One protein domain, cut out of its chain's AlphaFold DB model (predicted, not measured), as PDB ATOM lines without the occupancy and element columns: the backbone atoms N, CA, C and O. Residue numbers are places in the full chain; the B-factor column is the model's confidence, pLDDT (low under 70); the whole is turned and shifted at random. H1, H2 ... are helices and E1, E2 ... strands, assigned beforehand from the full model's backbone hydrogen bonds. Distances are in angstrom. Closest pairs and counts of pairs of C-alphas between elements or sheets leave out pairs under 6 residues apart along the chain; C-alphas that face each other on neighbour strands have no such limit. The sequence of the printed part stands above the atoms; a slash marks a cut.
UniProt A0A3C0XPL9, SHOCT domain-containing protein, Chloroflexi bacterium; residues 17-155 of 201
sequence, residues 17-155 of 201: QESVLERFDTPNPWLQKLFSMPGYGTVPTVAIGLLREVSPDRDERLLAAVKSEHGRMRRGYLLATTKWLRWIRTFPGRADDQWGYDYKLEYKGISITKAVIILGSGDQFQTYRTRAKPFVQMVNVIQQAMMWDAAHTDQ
ATOM      1  N   GLN A  17     214.151 151.710 284.062       68.56
ATOM      2  CA  GLN A  17     215.315 151.178 283.365       68.56
ATOM      3  C   GLN A  17     214.879 150.046 282.446       68.56
ATOM      4  O   GLN A  17     213.979 149.262 282.775       68.56
ATOM      5  N   GLU A  18     215.534 149.980 281.287       57.28
ATOM      6  CA  GLU A  18     215.374 148.873 280.357       57.28
ATOM      7  C   GLU A  18     215.924 147.590 281.013       57.28
ATOM      8  O   GLU A  18     216.951 147.625 281.697       57.28
ATOM      9  N   SER A  19     215.180 146.486 280.944       57.47
ATOM     10  CA  SER A  19     215.407 145.326 281.795       57.47
ATOM     11  C   SER A  19     216.630 144.528 281.376       57.47
ATOM     12  O   SER A  19     217.186 144.640 280.290       57.47
ATOM     13  N   VAL A  20     217.020 143.700 282.336       61.81
ATOM     14  CA  VAL A  20     218.266 142.951 282.416       61.81
ATOM     15  C   VAL A  20     218.208 141.634 281.620       61.81
ATOM     16  O   VAL A  20     219.224 140.950 281.538       61.81
ATOM     17  N   LEU A  21     217.043 141.233 281.077       71.25
ATOM     18  CA  LEU A  21     216.956 140.072 280.183       71.25
ATOM     19  C   LEU A  21     216.858 140.547 278.733       71.25
ATOM     20  O   LEU A  21     215.812 141.016 278.287       71.25
ATOM     21  N   GLU A  22     217.967 140.407 278.015       78.62
ATOM     22  CA  GLU A  22     218.033 140.709 276.591       78.62
ATOM     23  C   GLU A  22     217.118 139.768 275.803       78.62
ATOM     24  O   GLU A  22     216.937 138.598 276.150       78.62
ATOM     25  N   ARG A  23     216.523 140.287 274.727       84.19
ATOM     26  CA  ARG A  23     215.756 139.461 273.795       84.19
ATOM     27  C   ARG A  23     216.716 138.496 273.106       84.19
ATOM     28  O   ARG A  23     217.760 138.917 272.619       84.19
ATOM     29  N   PHE A  24     216.332 137.232 273.026       84.88
ATOM     30  CA  PHE A  24     217.096 136.201 272.332       84.88
ATOM     31  C   PHE A  24     216.178 135.361 271.450       84.88
ATOM     32  O   PHE A  24     214.971 135.274 271.689       84.88
ATOM     33  N   ASP A  25     216.753 134.736 270.428       84.88
ATOM     34  CA  ASP A  25     216.005 133.843 269.553       84.88
ATOM     35  C   ASP A  25     215.629 132.567 270.306       84.88
ATOM     36  O   ASP A  25     216.472 131.877 270.880       84.88
ATOM     37  N   THR A  26     214.337 132.257 270.320       85.88
ATOM     38  CA  THR A  26     213.795 131.102 271.031       85.88
ATOM     39  C   THR A  26     212.669 130.459 270.232       85.88
ATOM     40  O   THR A  26     211.843 131.180 269.660       85.88
ATOM     41  N   PRO A  27     212.594 129.114 270.189       87.62
ATOM     42  CA  PRO A  27     211.462 128.408 269.599       87.62
ATOM     43  C   PRO A  27     210.188 128.522 270.452       87.62
ATOM     44  O   PRO A  27     209.112 128.175 269.973       87.62
ATOM     45  N   ASN A  28     210.285 129.017 271.694       90.38
ATOM     46  CA  ASN A  28     209.153 129.140 272.603       90.38
ATOM     47  C   ASN A  28     208.231 130.303 272.165       90.38
ATOM     48  O   ASN A  28     208.589 131.478 272.330       90.38
ATOM     49  N   PRO A  29     207.012 130.021 271.661       91.06
ATOM     50  CA  PRO A  29     206.117 131.055 271.142       91.06
ATOM     51  C   PRO A  29     205.630 132.016 272.237       91.06
ATOM     52  O   PRO A  29     205.257 133.158 271.955       91.06
ATOM     53  N   TRP A  30     205.644 131.590 273.502       91.50
ATOM     54  CA  TRP A  30     205.247 132.428 274.630       91.50
ATOM     55  C   TRP A  30     206.341 133.411 275.024       91.50
ATOM     56  O   TRP A  30     206.018 134.553 275.343       91.50
ATOM     57  N   LEU A  31     207.616 133.028 274.931       89.25
ATOM     58  CA  LEU A  31     208.724 133.972 275.109       89.25
ATOM     59  C   LEU A  31     208.763 135.001 273.975       89.25
ATOM     60  O   LEU A  31     208.875 136.193 274.245       89.25
ATOM     61  N   GLN A  32     208.545 134.582 272.723       90.44
ATOM     62  CA  GLN A  32     208.403 135.519 271.598       90.44
ATOM     63  C   GLN A  32     207.262 136.519 271.834       90.44
ATOM     64  O   GLN A  32     207.411 137.730 271.630       90.44
ATOM     65  N   LYS A  33     206.119 136.021 272.323       92.00
ATOM     66  CA  LYS A  33     204.988 136.864 272.710       92.00
ATOM     67  C   LYS A  33     205.364 137.817 273.839       92.00
ATOM     68  O   LYS A  33     205.032 138.992 273.731       92.00
ATOM     69  N   LEU A  34     206.048 137.338 274.880       90.06
ATOM     70  CA  LEU A  34     206.509 138.142 276.012       90.06
ATOM     71  C   LEU A  34     207.405 139.290 275.539       90.06
ATOM     72  O   LEU A  34     207.146 140.438 275.888       90.06
ATOM     73  N   PHE A  35     208.386 139.003 274.682       90.25
ATOM     74  CA  PHE A  35     209.306 140.001 274.124       90.25
ATOM     75  C   PHE A  35     208.606 141.060 273.269       90.25
ATOM     76  O   PHE A  35     209.100 142.181 273.148       90.25
ATOM     77  N   SER A  36     207.448 140.710 272.707       89.94
ATOM     78  CA  SER A  36     206.605 141.603 271.908       89.94
ATOM     79  C   SER A  36     205.625 142.433 272.752       89.94
ATOM     80  O   SER A  36     204.924 143.287 272.205       89.94
ATOM     81  N   MET A  37     205.512 142.187 274.064       89.19
ATOM     82  CA  MET A  37     204.556 142.903 274.914       89.19
ATOM     83  C   MET A  37     205.012 144.342 275.203       89.19
ATOM     84  O   MET A  37     206.183 144.578 275.498       89.19
ATOM     85  N   PRO A  38     204.085 145.319 275.207       83.44
ATOM     86  CA  PRO A  38     204.405 146.688 275.586       83.44
ATOM     87  C   PRO A  38     204.812 146.753 277.063       83.44
ATOM     88  O   PRO A  38     204.104 146.237 277.929       83.44
ATOM     89  N   GLY A  39     205.952 147.387 277.342       79.00
ATOM     90  CA  GLY A  39     206.536 147.470 278.684       79.00
ATOM     91  C   GLY A  39     207.298 146.216 279.119       79.00
ATOM     92  O   GLY A  39     207.809 146.186 280.239       79.00
ATOM     93  N   TYR A  40     207.395 145.183 278.267       83.25
ATOM     94  CA  TYR A  40     208.389 144.140 278.493       83.25
ATOM     95  C   TYR A  40     209.762 144.783 278.449       83.25
ATOM     96  O   TYR A  40     210.068 145.555 277.538       83.25
ATOM     97  N   GLY A  41     210.586 144.449 279.428       75.88
ATOM     98  CA  GLY A  41     211.879 145.081 279.516       75.88
ATOM     99  C   GLY A  41     211.818 146.468 280.143       75.88
ATOM    100  O   GLY A  41     212.791 147.177 280.038       75.88
ATOM    101  N   THR A  42     210.735 146.911 280.779       82.69
ATOM    102  CA  THR A  42     210.708 148.225 281.441       82.69
ATOM    103  C   THR A  42     210.307 148.044 282.892       82.69
ATOM    104  O   THR A  42     209.188 147.629 283.193       82.69
ATOM    105  N   VAL A  43     211.239 148.308 283.808       85.69
ATOM    106  CA  VAL A  43     211.031 148.079 285.243       85.69
ATOM    107  C   VAL A  43     211.541 149.259 286.072       85.69
ATOM    108  O   VAL A  43     212.519 149.902 285.686       85.69
ATOM    109  N   PRO A  44     210.922 149.563 287.229       87.06
ATOM    110  CA  PRO A  44     211.413 150.620 288.107       87.06
ATOM    111  C   PRO A  44     212.830 150.307 288.599       87.06
ATOM    112  O   PRO A  44     213.086 149.206 289.091       87.06
ATOM    113  N   THR A  45     213.741 151.282 288.551       87.12
ATOM    114  CA  THR A  45     215.134 151.111 289.024       87.12
ATOM    115  C   THR A  45     215.193 150.620 290.475       87.12
ATOM    116  O   THR A  45     216.017 149.776 290.835       87.12
ATOM    117  N   VAL A  46     214.259 151.089 291.309       89.12
ATOM    118  CA  VAL A  46     214.124 150.661 292.709       89.12
ATOM    119  C   VAL A  46     213.872 149.153 292.808       89.12
ATOM    120  O   VAL A  46     214.462 148.493 293.658       89.12
ATOM    121  N   ALA A  47     213.057 148.583 291.917       89.25
ATOM    122  CA  ALA A  47     212.764 147.153 291.902       89.25
ATOM    123  C   ALA A  47     214.004 146.304 291.566       89.25
ATOM    124  O   ALA A  47     214.188 145.237 292.150       89.25
ATOM    125  N   ILE A  48     214.883 146.794 290.681       88.12
ATOM    126  CA  ILE A  48     216.161 146.133 290.363       88.12
ATOM    127  C   ILE A  48     217.071 146.120 291.595       88.12
ATOM    128  O   ILE A  48     217.635 145.079 291.934       88.12
ATOM    129  N   GLY A  49     217.204 147.268 292.268       87.94
ATOM    130  CA  GLY A  49     217.986 147.384 293.500       87.94
ATOM    131  C   GLY A  49     217.485 146.423 294.576       87.94
ATOM    132  O   GLY A  49     218.270 145.649 295.113       87.94
ATOM    133  N   LEU A  50     216.168 146.397 294.801       89.06
ATOM    134  CA  LEU A  50     215.539 145.500 295.768       89.06
ATOM    135  C   LEU A  50     215.796 144.025 295.446       89.06
ATOM    136  O   LEU A  50     216.149 143.267 296.346       89.06
ATOM    137  N   LEU A  51     215.667 143.613 294.179       89.19
ATOM    138  CA  LEU A  51     215.938 142.229 293.788       89.19
ATOM    139  C   LEU A  51     217.389 141.832 294.082       89.19
ATOM    140  O   LEU A  51     217.620 140.751 294.612       89.19
ATOM    141  N   ARG A  52     218.360 142.704 293.781       87.69
ATOM    142  CA  ARG A  52     219.789 142.439 294.039       87.69
ATOM    143  C   ARG A  52     220.125 142.328 295.523       87.69
ATOM    144  O   ARG A  52     221.107 141.683 295.870       87.69
ATOM    145  N   GLU A  53     219.356 142.989 296.379       86.94
ATOM    146  CA  GLU A  53     219.567 142.955 297.824       86.94
ATOM    147  C   GLU A  53     218.987 141.699 298.475       86.94
ATOM    148  O   GLU A  53     219.581 141.191 299.423       86.94
ATOM    149  N   VAL A  54     217.831 141.220 298.001       86.44
ATOM    150  CA  VAL A  54     217.139 140.075 298.619       86.44
ATOM    151  C   VAL A  54     217.422 138.750 297.925       86.44
ATOM    152  O   VAL A  54     217.315 137.702 298.556       86.44
ATOM    153  N   SER A  55     217.754 138.763 296.630       85.50
ATOM    154  CA  SER A  55     217.975 137.517 295.908       85.50
ATOM    155  C   SER A  55     219.346 136.934 296.255       85.50
ATOM    156  O   SER A  55     220.367 137.594 296.040       85.50
ATOM    157  N   PRO A  56     219.404 135.682 296.741       81.38
ATOM    158  CA  PRO A  56     220.669 134.974 296.894       81.38
ATOM    159  C   PRO A  56     221.278 134.590 295.538       81.38
ATOM    160  O   PRO A  56     222.462 134.264 295.464       81.38
ATOM    161  N   ASP A  57     220.477 134.610 294.470       84.69
ATOM    162  CA  ASP A  57     220.861 134.160 293.145       84.69
ATOM    163  C   ASP A  57     221.222 135.341 292.241       84.69
ATOM    164  O   ASP A  57     220.389 136.172 291.874       84.69
ATOM    165  N   ARG A  58     222.491 135.387 291.835       79.81
ATOM    166  CA  ARG A  58     223.006 136.441 290.959       79.81
ATOM    167  C   ARG A  58     222.547 136.307 289.518       79.81
ATOM    168  O   ARG A  58     222.689 137.284 288.784       79.81
ATOM    169  N   ASP A  59     221.996 135.167 289.118       83.38
ATOM    170  CA  ASP A  59     221.477 134.928 287.770       83.38
ATOM    171  C   ASP A  59     219.974 135.186 287.672       83.38
ATOM    172  O   ASP A  59     219.405 135.191 286.579       83.38
ATOM    173  N   GLU A  60     219.314 135.477 288.794       85.38
ATOM    174  CA  GLU A  60     217.925 135.906 288.782       85.38
ATOM    175  C   GLU A  60     217.811 137.270 288.082       85.38
ATOM    176  O   GLU A  60     218.542 138.228 288.363       85.38
ATOM    177  N   ARG A  61     216.910 137.352 287.100       86.62
ATOM    178  CA  ARG A  61     216.672 138.563 286.307       86.62
ATOM    179  C   ARG A  61     215.231 139.003 286.482       86.62
ATOM    180  O   ARG A  61     214.329 138.175 286.602       86.62
ATOM    181  N   LEU A  62     215.021 140.314 286.498       89.88
ATOM    182  CA  LEU A  62     213.699 140.910 286.638       89.88
ATOM    183  C   LEU A  62     213.030 141.028 285.262       89.88
ATOM    184  O   LEU A  62     213.596 141.637 284.355       89.88
ATOM    185  N   LEU A  63     211.832 140.462 285.123       89.38
ATOM    186  CA  LEU A  63     211.058 140.470 283.876       89.38
ATOM    187  C   LEU A  63     209.978 141.550 283.890       89.38
ATOM    188  O   LEU A  63     209.811 142.273 282.912       89.38
ATOM    189  N   ALA A  64     209.262 141.664 285.006       90.88
ATOM    190  CA  ALA A  64     208.246 142.684 285.218       90.88
ATOM    191  C   ALA A  64     208.192 143.072 286.695       90.88
ATOM    192  O   ALA A  64     208.502 142.275 287.579       90.88
ATOM    193  N   ALA A  65     207.759 144.296 286.973       92.81
ATOM    194  CA  ALA A  65     207.589 144.782 288.330       92.81
ATOM    195  C   ALA A  65     206.405 145.737 288.406       92.81
ATOM    196  O   ALA A  65     206.180 146.547 287.508       92.81
ATOM    197  N   VAL A  66     205.661 145.661 289.503       93.12
ATOM    198  CA  VAL A  66     204.579 146.592 289.797       93.12
ATOM    199  C   VAL A  66     204.631 146.995 291.262       93.12
ATOM    200  O   VAL A  66     204.710 146.159 292.161       93.12
ATOM    201  N   LYS A  67     204.582 148.303 291.511       93.44
ATOM    202  CA  LYS A  67     204.442 148.848 292.859       93.44
ATOM    203  C   LYS A  67     203.102 148.417 293.431       93.44
ATOM    204  O   LYS A  67     202.077 148.562 292.765       93.44
ATOM    205  N   SER A  68     203.088 147.878 294.639       93.81
ATOM    206  CA  SER A  68     201.864 147.362 295.239       93.81
ATOM    207  C   SER A  68     201.822 147.533 296.752       93.81
ATOM    208  O   SER A  68     202.843 147.609 297.439       93.81
ATOM    209  N   GLU A  69     200.603 147.589 297.276       93.00
ATOM    210  CA  GLU A  69     200.321 147.574 298.704       93.00
ATOM    211  C   GLU A  69     199.733 146.218 299.096       93.00
ATOM    212  O   GLU A  69     198.804 145.723 298.458       93.00
ATOM    213  N   HIS A  70     200.256 145.623 300.163       90.19
ATOM    214  CA  HIS A  70     199.781 144.353 300.706       90.19
ATOM    215  C   HIS A  70     199.241 144.579 302.126       90.19
ATOM    216  O   HIS A  70     199.966 144.566 303.123       90.19
ATOM    217  N   GLY A  71     197.943 144.864 302.222       85.25
ATOM    218  CA  GLY A  71     197.301 145.294 303.466       85.25
ATOM    219  C   GLY A  71     197.464 146.792 303.755       85.25
ATOM    220  O   GLY A  71     197.952 147.564 302.939       85.25
ATOM    221  N   ARG A  72     197.019 147.225 304.941       76.06
ATOM    222  CA  ARG A  72     196.709 148.642 305.232       76.06
ATOM    223  C   ARG A  72     197.922 149.582 305.355       76.06
ATOM    224  O   ARG A  72     197.732 150.790 305.365       76.06
ATOM    225  N   MET A  73     199.136 149.045 305.496       79.44
ATOM    226  CA  MET A  73     200.360 149.822 305.772       79.44
ATOM    227  C   MET A  73     201.630 149.216 305.152       79.44
ATOM    228  O   MET A  73     202.732 149.673 305.451       79.44
ATOM    229  N   ARG A  74     201.523 148.154 304.340       87.38
ATOM    230  CA  ARG A  74     202.712 147.501 303.776       87.38
ATOM    231  C   ARG A  74     202.839 147.869 302.313       87.38
ATOM    232  O   ARG A  74     202.020 147.463 301.494       87.38
ATOM    233  N   ARG A  75     203.879 148.634 302.009       91.94
ATOM    234  CA  ARG A  75     204.217 149.054 300.650       91.94
ATOM    235  C   ARG A  75     205.375 148.219 300.146       91.94
ATOM    236  O   ARG A  75     206.268 147.868 300.919       91.94
ATOM    237  N   GLY A  76     205.360 147.906 298.863       93.88
ATOM    238  CA  GLY A  76     206.365 147.055 298.260       93.88
ATOM    239  C   GLY A  76     206.263 147.011 296.749       93.88
ATOM    240  O   GLY A  76     205.562 147.809 296.125       93.88
ATOM    241  N   TYR A  77     206.975 146.052 296.179       94.81
ATOM    242  CA  TYR A  77     206.912 145.738 294.764       94.81
ATOM    243  C   TYR A  77     206.598 144.266 294.597       94.81
ATOM    244  O   TYR A  77     207.243 143.423 295.213       94.81
ATOM    245  N   LEU A  78     205.618 143.976 293.749       94.62
ATOM    246  CA  LEU A  78     205.398 142.642 293.225       94.62
ATOM    247  C   LEU A  78     206.244 142.500 291.956       94.62
ATOM    248  O   LEU A  78     206.121 143.289 291.020       94.62
ATOM    249  N   LEU A  79     207.135 141.523 291.963       93.62
ATOM    250  CA  LEU A  79     208.166 141.276 290.973       93.62
ATOM    251  C   LEU A  79     207.917 139.924 290.318       93.62
ATOM    252  O   LEU A  79     207.725 138.923 291.004       93.62
ATOM    253  N   ALA A  80     207.969 139.893 288.996       92.00
ATOM    254  CA  ALA A  80     208.065 138.671 288.219       92.00
ATOM    255  C   ALA A  80     209.520 138.522 287.772       92.00
ATOM    256  O   ALA A  80     210.025 139.353 287.010       92.00
ATOM    257  N   THR A  81     210.213 137.506 288.276       91.50
ATOM    258  CA  THR A  81     211.606 137.214 287.917       91.50
ATOM    259  C   THR A  81     211.691 136.011 286.983       91.50
ATOM    260  O   THR A  81     210.691 135.365 286.688       91.50
ATOM    261  N   THR A  82     212.884 135.661 286.517       86.75
ATOM    262  CA  THR A  82     213.093 134.436 285.729       86.75
ATOM    263  C   THR A  82     212.743 133.147 286.473       86.75
ATOM    264  O   THR A  82     212.564 132.120 285.825       86.75
ATOM    265  N   LYS A  83     212.640 133.173 287.809       85.69
ATOM    266  CA  LYS A  83     212.445 131.967 288.630       85.69
ATOM    267  C   LYS A  83     211.182 132.002 289.483       85.69
ATOM    268  O   LYS A  83     210.522 130.978 289.623       85.69
ATOM    269  N   TRP A  84     210.844 133.166 290.033       89.62
ATOM    270  CA  TRP A  84     209.824 133.294 291.066       89.62
ATOM    271  C   TRP A  84     208.943 134.519 290.841       89.62
ATOM    272  O   TRP A  84     209.362 135.534 290.278       89.62
ATOM    273  N   LEU A  85     207.730 134.452 291.379       91.50
ATOM    274  CA  LEU A  85     206.985 135.647 291.731       91.50
ATOM    275  C   LEU A  85     207.424 136.063 293.137       91.50
ATOM    276  O   LEU A  85     207.375 135.255 294.061       91.50
ATOM    277  N   ARG A  86     207.854 137.309 293.320       92.19
ATOM    278  CA  ARG A  86     208.313 137.822 294.618       92.19
ATOM    279  C   ARG A  86     207.562 139.076 295.000       92.19
ATOM    280  O   ARG A  86     207.313 139.923 294.151       92.19
ATOM    281  N   TRP A  87     207.272 139.253 296.276       94.31
ATOM    282  CA  TRP A  87     206.837 140.536 296.802       94.31
ATOM    283  C   TRP A  87     207.857 141.024 297.813       94.31
ATOM    284  O   TRP A  87     208.123 140.352 298.801       94.31
ATOM    285  N   ILE A  88     208.437 142.195 297.556       93.31
ATOM    286  CA  ILE A  88     209.444 142.792 298.432       93.31
ATOM    287  C   ILE A  88     208.840 144.009 299.114       93.31
ATOM    288  O   ILE A  88     208.517 145.013 298.471       93.31
ATOM    289  N   ARG A  89     208.725 143.937 300.438       92.62
ATOM    290  CA  ARG A  89     208.284 145.039 301.289       92.62
ATOM    291  C   ARG A  89     209.388 146.086 301.424       92.62
ATOM    292  O   ARG A  89     210.532 145.768 301.737       92.62
ATOM    293  N   THR A  90     209.021 147.352 301.260       89.56
ATOM    294  CA  THR A  90     209.917 148.511 301.416       89.56
ATOM    295  C   THR A  90     209.683 149.275 302.719       89.56
ATOM    296  O   THR A  90     210.581 149.966 303.187       89.56
ATOM    297  N   PHE A  91     208.506 149.131 303.341       82.31
ATOM    298  CA  PHE A  91     208.152 149.805 304.594       82.31
ATOM    299  C   PHE A  91     207.173 148.958 305.436       82.31
ATOM    300  O   PHE A  91     206.277 148.335 304.852       82.31
ATOM    301  N   PRO A  92     207.286 148.916 306.787       76.69
ATOM    302  CA  PRO A  92     208.261 149.600 307.663       76.69
ATOM    303  C   PRO A  92     209.619 148.891 307.802       76.69
ATOM    304  O   PRO A  92     210.514 149.392 308.471       76.69
ATOM    305  N   GLY A  93     209.790 147.731 307.175       80.06
ATOM    306  CA  GLY A  93     211.061 147.013 307.129       80.06
ATOM    307  C   GLY A  93     211.126 146.129 305.895       80.06
ATOM    308  O   GLY A  93     210.099 145.888 305.255       80.06
ATOM    309  N   ARG A  94     212.310 145.617 305.572       83.56
ATOM    310  CA  ARG A  94     212.465 144.689 304.451       83.56
ATOM    311  C   ARG A  94     211.977 143.303 304.851       83.56
ATOM    312  O   ARG A  94     212.278 142.820 305.937       83.56
ATOM    313  N   ALA A  95     211.130 142.737 304.012       85.31
ATOM    314  CA  ALA A  95     210.701 141.348 304.051       85.31
ATOM    315  C   ALA A  95     210.395 140.960 302.611       85.31
ATOM    316  O   ALA A  95     209.890 141.802 301.859       85.31
ATOM    317  N   ASP A  96     210.714 139.734 302.243       88.19
ATOM    318  CA  ASP A  96     210.382 139.176 300.951       88.19
ATOM    319  C   ASP A  96     209.528 137.925 301.123       88.19
ATOM    320  O   ASP A  96     209.794 137.068 301.962       88.19
ATOM    321  N   ASP A  97     208.482 137.859 300.315       88.25
ATOM    322  CA  ASP A  97     207.666 136.673 300.134       88.25
ATOM    323  C   ASP A  97     207.906 136.171 298.706       88.25
ATOM    324  O   ASP A  97     208.033 136.969 297.770       88.25
ATOM    325  N   GLN A  98     207.999 134.854 298.533       90.56
ATOM    326  CA  GLN A  98     208.276 134.231 297.242       90.56
ATOM    327  C   GLN A  98     207.282 133.111 296.953       90.56
ATOM    328  O   GLN A  98     206.946 132.311 297.828       90.56
ATOM    329  N   TRP A  99     206.850 133.040 295.701       89.81
ATOM    330  CA  TRP A  99     205.912 132.048 295.203       89.81
ATOM    331  C   TRP A  99     206.407 131.483 293.877       89.81
ATOM    332  O   TRP A  99     207.020 132.184 293.064       89.81
ATOM    333  N   GLY A 100     206.124 130.202 293.655       86.31
ATOM    334  CA  GLY A 100     206.311 129.587 292.350       86.31
ATOM    335  C   GLY A 100     205.332 130.151 291.320       86.31
ATOM    336  O   GLY A 100     204.322 130.785 291.639       86.31
ATOM    337  N   TYR A 101     205.635 129.912 290.049       85.00
ATOM    338  CA  TYR A 101     204.758 130.291 288.942       85.00
ATOM    339  C   TYR A 101     203.556 129.353 288.761       85.00
ATOM    340  O   TYR A 101     202.717 129.598 287.899       85.00
ATOM    341  N   ASP A 102     203.424 128.326 289.594       81.38
ATOM    342  CA  ASP A 102     202.244 127.467 289.705       81.38
ATOM    343  C   ASP A 102     201.015 128.212 290.255       81.38
ATOM    344  O   ASP A 102     199.872 127.844 289.967       81.38
ATOM    345  N   TYR A 103     201.222 129.307 290.990       81.81
ATOM    346  CA  TYR A 103     200.132 130.120 291.517       81.81
ATOM    347  C   TYR A 103     199.510 131.011 290.441       81.81
ATOM    348  O   TYR A 103     200.157 131.874 289.850       81.81
ATOM    349  N   LYS A 104     198.199 130.878 290.234       85.06
ATOM    350  CA  LYS A 104     197.441 131.754 289.332       85.06
ATOM    351  C   LYS A 104     197.360 133.180 289.893       85.06
ATOM    352  O   LYS A 104     197.030 133.357 291.067       85.06
ATOM    353  N   LEU A 105     197.589 134.188 289.045       89.00
ATOM    354  CA  LEU A 105     197.306 135.590 289.367       89.00
ATOM    355  C   LEU A 105     195.980 136.020 288.741       89.00
ATOM    356  O   LEU A 105     195.770 135.916 287.533       89.00
ATOM    357  N   GLU A 106     195.094 136.571 289.563       89.75
ATOM    358  CA  GLU A 106     193.812 137.113 289.131       89.75
ATOM    359  C   GLU A 106     193.788 138.630 289.269       89.75
ATOM    360  O   GLU A 106     194.103 139.191 290.315       89.75
ATOM    361  N   TYR A 107     193.365 139.310 288.209       91.19
ATOM    362  CA  TYR A 107     193.115 140.745 288.233       91.19
ATOM    363  C   TYR A 107     191.660 141.018 288.638       91.19
ATOM    364  O   TYR A 107     190.727 140.531 287.996       91.19
ATOM    365  N   LYS A 108     191.457 141.867 289.650       89.62
ATOM    366  CA  LYS A 108     190.151 142.405 290.051       89.62
ATOM    367  C   LYS A 108     190.199 143.930 290.080       89.62
ATOM    368  O   LYS A 108     190.888 144.532 290.896       89.62
ATOM    369  N   GLY A 109     189.458 144.582 289.188       84.06
ATOM    370  CA  GLY A 109     189.298 146.038 289.235       84.06
ATOM    371  C   GLY A 109     188.411 146.433 290.415       84.06
ATOM    372  O   GLY A 109     187.276 145.973 290.478       84.06
ATOM    373  N   ILE A 110     188.915 147.264 291.331       79.94
ATOM    374  CA  ILE A 110     188.133 147.767 292.475       79.94
ATOM    375  C   ILE A 110     187.491 149.110 292.137       79.94
ATOM    376  O   ILE A 110     186.344 149.361 292.488       79.94
ATOM    377  N   SER A 111     188.230 149.984 291.458       81.56
ATOM    378  CA  SER A 111     187.750 151.302 291.067       81.56
ATOM    379  C   SER A 111     188.247 151.672 289.672       81.56
ATOM    380  O   SER A 111     188.865 150.875 288.959       81.56
ATOM    381  N   ILE A 112     187.962 152.907 289.258       79.88
ATOM    382  CA  ILE A 112     188.448 153.450 287.989       79.88
ATOM    383  C   ILE A 112     189.986 153.473 287.972       79.88
ATOM    384  O   ILE A 112     190.582 153.155 286.945       79.88
ATOM    385  N   THR A 113     190.618 153.772 289.111       83.25
ATOM    386  CA  THR A 113     192.070 153.975 289.226       83.25
ATOM    387  C   THR A 113     192.801 152.835 289.928       83.25
ATOM    388  O   THR A 113     193.966 152.596 289.616       83.25
ATOM    389  N   LYS A 114     192.147 152.095 290.832       88.38
ATOM    390  CA  LYS A 114     192.770 151.025 291.625       88.38
ATOM    391  C   LYS A 114     192.291 149.634 291.217       88.38
ATOM    392  O   LYS A 114     191.128 149.412 290.874       88.38
ATOM    393  N   ALA A 115     193.200 148.680 291.315       92.75
ATOM    394  CA  ALA A 115     192.963 147.265 291.102       92.75
ATOM    395  C   ALA A 115     193.612 146.444 292.218       92.75
ATOM    396  O   ALA A 115     194.554 146.888 292.871       92.75
ATOM    397  N   VAL A 116     193.097 145.236 292.410       93.31
ATOM    398  CA  VAL A 116     193.693 144.205 293.248       93.31
ATOM    399  C   VAL A 116     194.128 143.044 292.379       93.31
ATOM    400  O   VAL A 116     193.373 142.557 291.541       93.31
ATOM    401  N   ILE A 117     195.355 142.606 292.603       93.69
ATOM    402  CA  ILE A 117     195.889 141.348 292.108       93.69
ATOM    403  C   ILE A 117     195.730 140.337 293.240       93.69
ATOM    404  O   ILE A 117     196.137 140.618 294.366       93.69
ATOM    405  N   ILE A 118     195.111 139.195 292.958       93.25
ATOM    406  CA  ILE A 118     194.927 138.104 293.918       93.25
ATOM    407  C   ILE A 118     195.757 136.918 293.461       93.25
ATOM    408  O   ILE A 118     195.629 136.479 292.320       93.25
ATOM    409  N   LEU A 119     196.594 136.409 294.351       90.62
ATOM    410  CA  LEU A 119     197.355 135.191 294.131       90.62
ATOM    411  C   LEU A 119     196.525 133.965 294.531       90.62
ATOM    412  O   LEU A 119     195.673 134.052 295.414       90.62
ATOM    413  N   GLY A 120     196.794 132.805 293.930       84.00
ATOM    414  CA  GLY A 120     196.132 131.541 294.283       84.00
ATOM    415  C   GLY A 120     196.250 131.145 295.765       84.00
ATOM    416  O   GLY A 120     195.388 130.430 296.264       84.00
ATOM    417  N   SER A 121     197.259 131.654 296.483       85.38
ATOM    418  CA  SER A 121     197.417 131.510 297.941       85.38
ATOM    419  C   SER A 121     196.364 132.276 298.758       85.38
ATOM    420  O   SER A 121     196.200 132.019 299.948       85.38
ATOM    421  N   GLY A 122     195.658 133.226 298.138       87.62
ATOM    422  CA  GLY A 122     194.759 134.173 298.793       87.62
ATOM    423  C   GLY A 122     195.385 135.546 299.068       87.62
ATOM    424  O   GLY A 122     194.664 136.455 299.489       87.62
ATOM    425  N   ASP A 123     196.683 135.728 298.796       90.31
ATOM    426  CA  ASP A 123     197.376 137.005 298.982       90.31
ATOM    427  C   ASP A 123     196.850 138.082 298.028       90.31
ATOM    428  O   ASP A 123     196.610 137.834 296.844       90.31
ATOM    429  N   GLN A 124     196.662 139.298 298.546       93.50
ATOM    430  CA  GLN A 124     196.070 140.412 297.801       93.50
ATOM    431  C   GLN A 124     197.027 141.596 297.714       93.50
ATOM    432  O   GLN A 124     197.568 142.047 298.723       93.50
ATOM    433  N   PHE A 125     197.171 142.145 296.512       94.00
ATOM    434  CA  PHE A 125     198.053 143.270 296.221       94.00
ATOM    435  C   PHE A 125     197.266 144.387 295.545       94.00
ATOM    436  O   PHE A 125     196.752 144.216 294.443       94.00
ATOM    437  N   GLN A 126     197.169 145.540 296.196       93.50
ATOM    438  CA  GLN A 126     196.533 146.732 295.646       93.50
ATOM    439  C   GLN A 126     197.536 147.524 294.812       93.50
ATOM    440  O   GLN A 126     198.648 147.791 295.257       93.50
ATOM    441  N   THR A 127     197.152 147.917 293.603       93.06
ATOM    442  CA  THR A 127     197.973 148.762 292.727       93.06
ATOM    443  C   THR A 127     197.098 149.567 291.763       93.06
ATOM    444  O   THR A 127     195.869 149.443 291.762       93.06
ATOM    445  N   TYR A 128     197.707 150.416 290.942       88.56
ATOM    446  CA  TYR A 128     197.004 151.160 289.908       88.56
ATOM    447  C   TYR A 128     196.555 150.247 288.776       88.56
ATOM    448  O   TYR A 128     197.299 149.403 288.276       88.56
ATOM    449  N   ARG A 129     195.322 150.457 288.320       85.81
ATOM    450  CA  ARG A 129     194.688 149.664 287.265       85.81
ATOM    451  C   ARG A 129     195.509 149.625 285.973       85.81
ATOM    452  O   ARG A 129     195.571 148.579 285.325       85.81
ATOM    453  N   THR A 130     196.131 150.747 285.620       87.06
ATOM    454  CA  THR A 130     196.967 150.914 284.421       87.06
ATOM    455  C   THR A 130     198.208 150.025 284.439       87.06
ATOM    456  O   THR A 130     198.612 149.552 283.384       87.06
ATOM    457  N   ARG A 131     198.768 149.737 285.619       87.50
ATOM    458  CA  ARG A 131     199.947 148.871 285.794       87.50
ATOM    459  C   ARG A 131     199.566 147.422 286.128       87.50
ATOM    460  O   ARG A 131     200.223 146.495 285.665       87.50
ATOM    461  N   ALA A 132     198.464 147.212 286.855       90.31
ATOM    462  CA  ALA A 132     197.999 145.887 287.278       90.31
ATOM    463  C   ALA A 132     197.718 144.947 286.101       90.31
ATOM    464  O   ALA A 132     198.141 143.794 286.097       90.31
ATOM    465  N   LYS A 133     196.958 145.430 285.110       89.50
ATOM    466  CA  LYS A 133     196.490 144.590 284.005       89.50
ATOM    467  C   LYS A 133     197.647 144.130 283.103       89.50
ATOM    468  O   LYS A 133     197.720 142.924 282.872       89.50
ATOM    469  N   PRO A 134     198.560 145.011 282.641       91.06
ATOM    470  CA  PRO A 134     199.747 144.580 281.901       91.06
ATOM    471  C   PRO A 134     200.625 143.617 282.703       91.06
ATOM    472  O   PRO A 134     201.041 142.595 282.165       91.06
ATOM    473  N   PHE A 135     200.832 143.883 283.998       92.06
ATOM    474  CA  PHE A 135     201.637 143.016 284.860       92.06
ATOM    475  C   PHE A 135     201.073 141.590 284.935       92.06
ATOM    476  O   PHE A 135     201.784 140.628 284.656       92.06
ATOM    477  N   VAL A 136     199.776 141.437 285.233       92.38
ATOM    478  CA  VAL A 136     199.130 140.112 285.293       92.38
ATOM    479  C   VAL A 136     199.175 139.407 283.933       92.38
ATOM    480  O   VAL A 136     199.389 138.201 283.869       92.38
ATOM    481  N   GLN A 137     199.019 140.146 282.829       91.81
ATOM    482  CA  GLN A 137     199.148 139.573 281.487       91.81
ATOM    483  C   GLN A 137     200.560 139.041 281.216       91.81
ATOM    484  O   GLN A 137     200.678 137.938 280.686       91.81
ATOM    485  N   MET A 138     201.608 139.781 281.592       91.62
ATOM    486  CA  MET A 138     202.997 139.331 281.439       91.62
ATOM    487  C   MET A 138     203.268 138.082 282.272       91.62
ATOM    488  O   MET A 138     203.805 137.116 281.742       91.62
ATOM    489  N   VAL A 139     202.831 138.058 283.536       91.38
ATOM    490  CA  VAL A 139     202.991 136.881 284.406       91.38
ATOM    491  C   VAL A 139     202.308 135.654 283.809       91.38
ATOM    492  O   VAL A 139     202.917 134.592 283.748       91.38
ATOM    493  N   ASN A 140     201.092 135.797 283.280       91.88
ATOM    494  CA  ASN A 140     200.404 134.680 282.631       91.88
ATOM    495  C   ASN A 140     201.163 134.167 281.396       91.88
ATOM    496  O   ASN A 140     201.189 132.964 281.152       91.88
ATOM    497  N   VAL A 141     201.787 135.051 280.609       91.75
ATOM    498  CA  VAL A 141     202.618 134.634 279.467       91.75
ATOM    499  C   VAL A 141     203.896 133.938 279.942       91.75
ATOM    500  O   VAL A 141     204.249 132.910 279.376       91.75
ATOM    501  N   ILE A 142     204.540 134.435 281.003       89.81
ATOM    502  CA  ILE A 142     205.706 133.790 281.631       89.81
ATOM    503  C   ILE A 142     205.340 132.378 282.106       89.81
ATOM    504  O   ILE A 142     206.054 131.429 281.806       89.81
ATOM    505  N   GLN A 143     204.190 132.207 282.760       90.25
ATOM    506  CA  GLN A 143     203.702 130.892 283.188       90.25
ATOM    507  C   GLN A 143     203.540 129.925 282.014       90.25
ATOM    508  O   GLN A 143     203.974 128.778 282.089       90.25
ATOM    509  N   GLN A 144     202.936 130.382 280.915       90.12
ATOM    510  CA  GLN A 144     202.782 129.560 279.714       90.12
ATOM    511  C   GLN A 144     204.130 129.238 279.060       90.12
ATOM    512  O   GLN A 144     204.319 128.117 278.593       90.12
ATOM    513  N   ALA A 145     205.078 130.180 279.073       88.69
ATOM    514  CA  ALA A 145     206.435 129.944 278.596       88.69
ATOM    515  C   ALA A 145     207.126 128.839 279.399       88.69
ATOM    516  O   ALA A 145     207.647 127.908 278.795       88.69
ATOM    517  N   MET A 146     207.042 128.883 280.730       84.81
ATOM    518  CA  MET A 146     207.626 127.856 281.598       84.81
ATOM    519  C   MET A 146     206.962 126.488 281.417       84.81
ATOM    520  O   MET A 146     207.647 125.471 281.409       84.81
ATOM    521  N   MET A 147     205.636 126.445 281.235       86.75
ATOM    522  CA  MET A 147     204.924 125.198 280.929       86.75
ATOM    523  C   MET A 147     205.332 124.624 279.568       86.75
ATOM    524  O   MET A 147     205.481 123.412 279.435       86.75
ATOM    525  N   TRP A 148     205.528 125.483 278.563       88.88
ATOM    526  CA  TRP A 148     206.021 125.068 277.253       88.88
ATOM    527  C   TRP A 148     207.444 124.522 277.358       88.88
ATOM    528  O   TRP A 148     207.687 123.420 276.873       88.88
ATOM    529  N   ASP A 149     208.346 125.223 278.049       85.12
ATOM    530  CA  ASP A 149     209.721 124.762 278.249       85.12
ATOM    531  C   ASP A 149     209.741 123.426 278.995       85.12
ATOM    532  O   ASP A 149     210.424 122.506 278.562       85.12
ATOM    533  N   ALA A 150     208.939 123.256 280.051       83.88
ATOM    534  CA  ALA A 150     208.838 121.985 280.770       83.88
ATOM    535  C   ALA A 150     208.346 120.837 279.869       83.88
ATOM    536  O   ALA A 150     208.888 119.739 279.928       83.88
ATOM    537  N   ALA A 151     207.362 121.094 279.000       84.06
ATOM    538  CA  ALA A 151     206.830 120.089 278.080       84.06
ATOM    539  C   ALA A 151     207.791 119.726 276.929       84.06
ATOM    540  O   ALA A 151     207.723 118.614 276.410       84.06
ATOM    541  N   HIS A 152     208.668 120.649 276.519       80.38
ATOM    542  CA  HIS A 152     209.589 120.456 275.389       80.38
ATOM    543  C   HIS A 152     211.023 120.125 275.825       80.38
ATOM    544  O   HIS A 152     211.777 119.565 275.032       80.38
ATOM    545  N   THR A 153     211.392 120.375 277.087       65.25
ATOM    546  CA  THR A 153     212.694 119.984 277.654       65.25
ATOM    547  C   THR A 153     212.893 118.470 277.559       65.25
ATOM    548  O   THR A 153     213.966 118.025 277.144       65.25
ATOM    549  N   ASP A 154     211.840 117.686 277.821       52.59
ATOM    550  CA  ASP A 154     211.864 116.222 277.700       52.59
ATOM    551  C   ASP A 154     212.103 115.733 276.259       52.59
ATOM    552  O   ASP A 154     212.654 114.653 276.063       52.59
ATOM    553  N   GLN A 155     211.758 116.521 275.234       49.34
ATOM    554  CA  GLN A 155     212.005 116.154 273.832       49.34
ATOM    555  C   GLN A 155     213.443 116.471 273.401       49.34
ATOM    556  O   GLN A 155     214.089 115.644 272.757       49.34
TER     557      GLN A 155
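Overview. This is residues 17 to 155 of the 201 residues of the protein "SHOCT domain-containing protein" of Chloroflexi bacterium (UniProt A0A3C0XPL9). Two antiparallel sheets, E2 to E5 and E6 to E8, form a sandwich that is only partly face to face, with their strands crossed; the long last helix, H3, packs on both sheets with its residues 129 to 142 and then runs on past them to make one end of the longest axis. The short helix H2 covers the other face of the larger sheet, and H1 packs on H3 away from both sheets. The printed part has 139 residues, 90 of them in named elements, with three helices and eight strands in the order H1 E1 H2 E2 E3 E4 E5 E6 E7 E8 H3; the class is mixed, helices and strands. The sheet orders are E2 - E3 - E4 - E5 and E6 - E7 - E8, and E1 pairs with no named strand. The whole is compact, with a radius of gyration of the C-alphas of 14.7 A and spans of 47 by 32 by 27 A.

Arrangement. Start at residues 17 to 18, which pair antiparallel with residues 42 to 43 of E1, residues 42 to 44. Next look at H1, residues 29 to 35: it touches residues 138 to 148 of H3, residues 129 to 155, at a steep tilt of 38 degrees, opposite ways, and the closest C-alphas are those of Trp 30 and Ala 145, 4.8 A apart. Then come H2, residues 45 to 54, and a meander, each strand the antiparallel neighbour of the one before: E2, residues 62 to 69, E3, residues 75 to 81, E4, residues 85 to 91, and E5, residues 95 to 99. Check its hairpins at N 66 and O 78, 2.9 A, N 79 and O 86, 2.7 A, and N 87 and O 97, 2.8 A. This sheet is strongly twisted and is the inner one of three layers, with helices on both faces. H2 is on one face at a height over the sheet of 8.3 A and runs across the strands, at 80 degrees to E3 on the local plane; the C-alphas of Ala 47 and Tyr 77, the closest of H2 and E3, are 6.7 A apart. H3 is on the opposite face at a height of 9.3 A, slantwise to E2 at 39 degrees on the local plane. The second meander is E6, residues 105 to 109, E7, residues 114 to 119, and E8, residues 124 to 128, with N 108 and O 116 at 2.8 A and N 117 and O 125 at 2.8 A, within hydrogen-bond range. H3 is on this sheet too, making two layers, a sheet with a helix on one face: its height is 11.8 A, and it runs along the strands, at 19 degrees to E6 on the local plane. In the sandwich the strands of the two sheets stand at 61 degrees; the closest C-alphas of E2 and E8, Ser 68 and Thr 127, are 4.8 A apart. H2 and H3 are apart. Every O i to N i+4 pair is within hydrogen-bond range in H1 and H2; in H3 it is 20 of 23.

Along the chain. Find C-alpha 29 at (206.117, 131.055, 271.142), where H1 begins its 10.0 A. H2 is 14.8 A long, E2 19.2 A, E3 18.9 A, E4 19.2 A and E7 16.7 A. E2 begins at C-alpha 62, (213.699, 140.910, 286.638). H3 runs 40.0 A from C-alpha 129 to C-alpha 155 at (212.005, 116.154, 273.832).

Size, cuts and confidence. The two C-alphas farthest apart, those of Met 73 and Gln 155, are 47.8 A apart. The printed part has no cut, and no link is long. Residues 17 to 28 hold no named element. Mean pLDDT of the printed part is 86.3; look for values under 70 at residues 17 to 20 and 153 to 155.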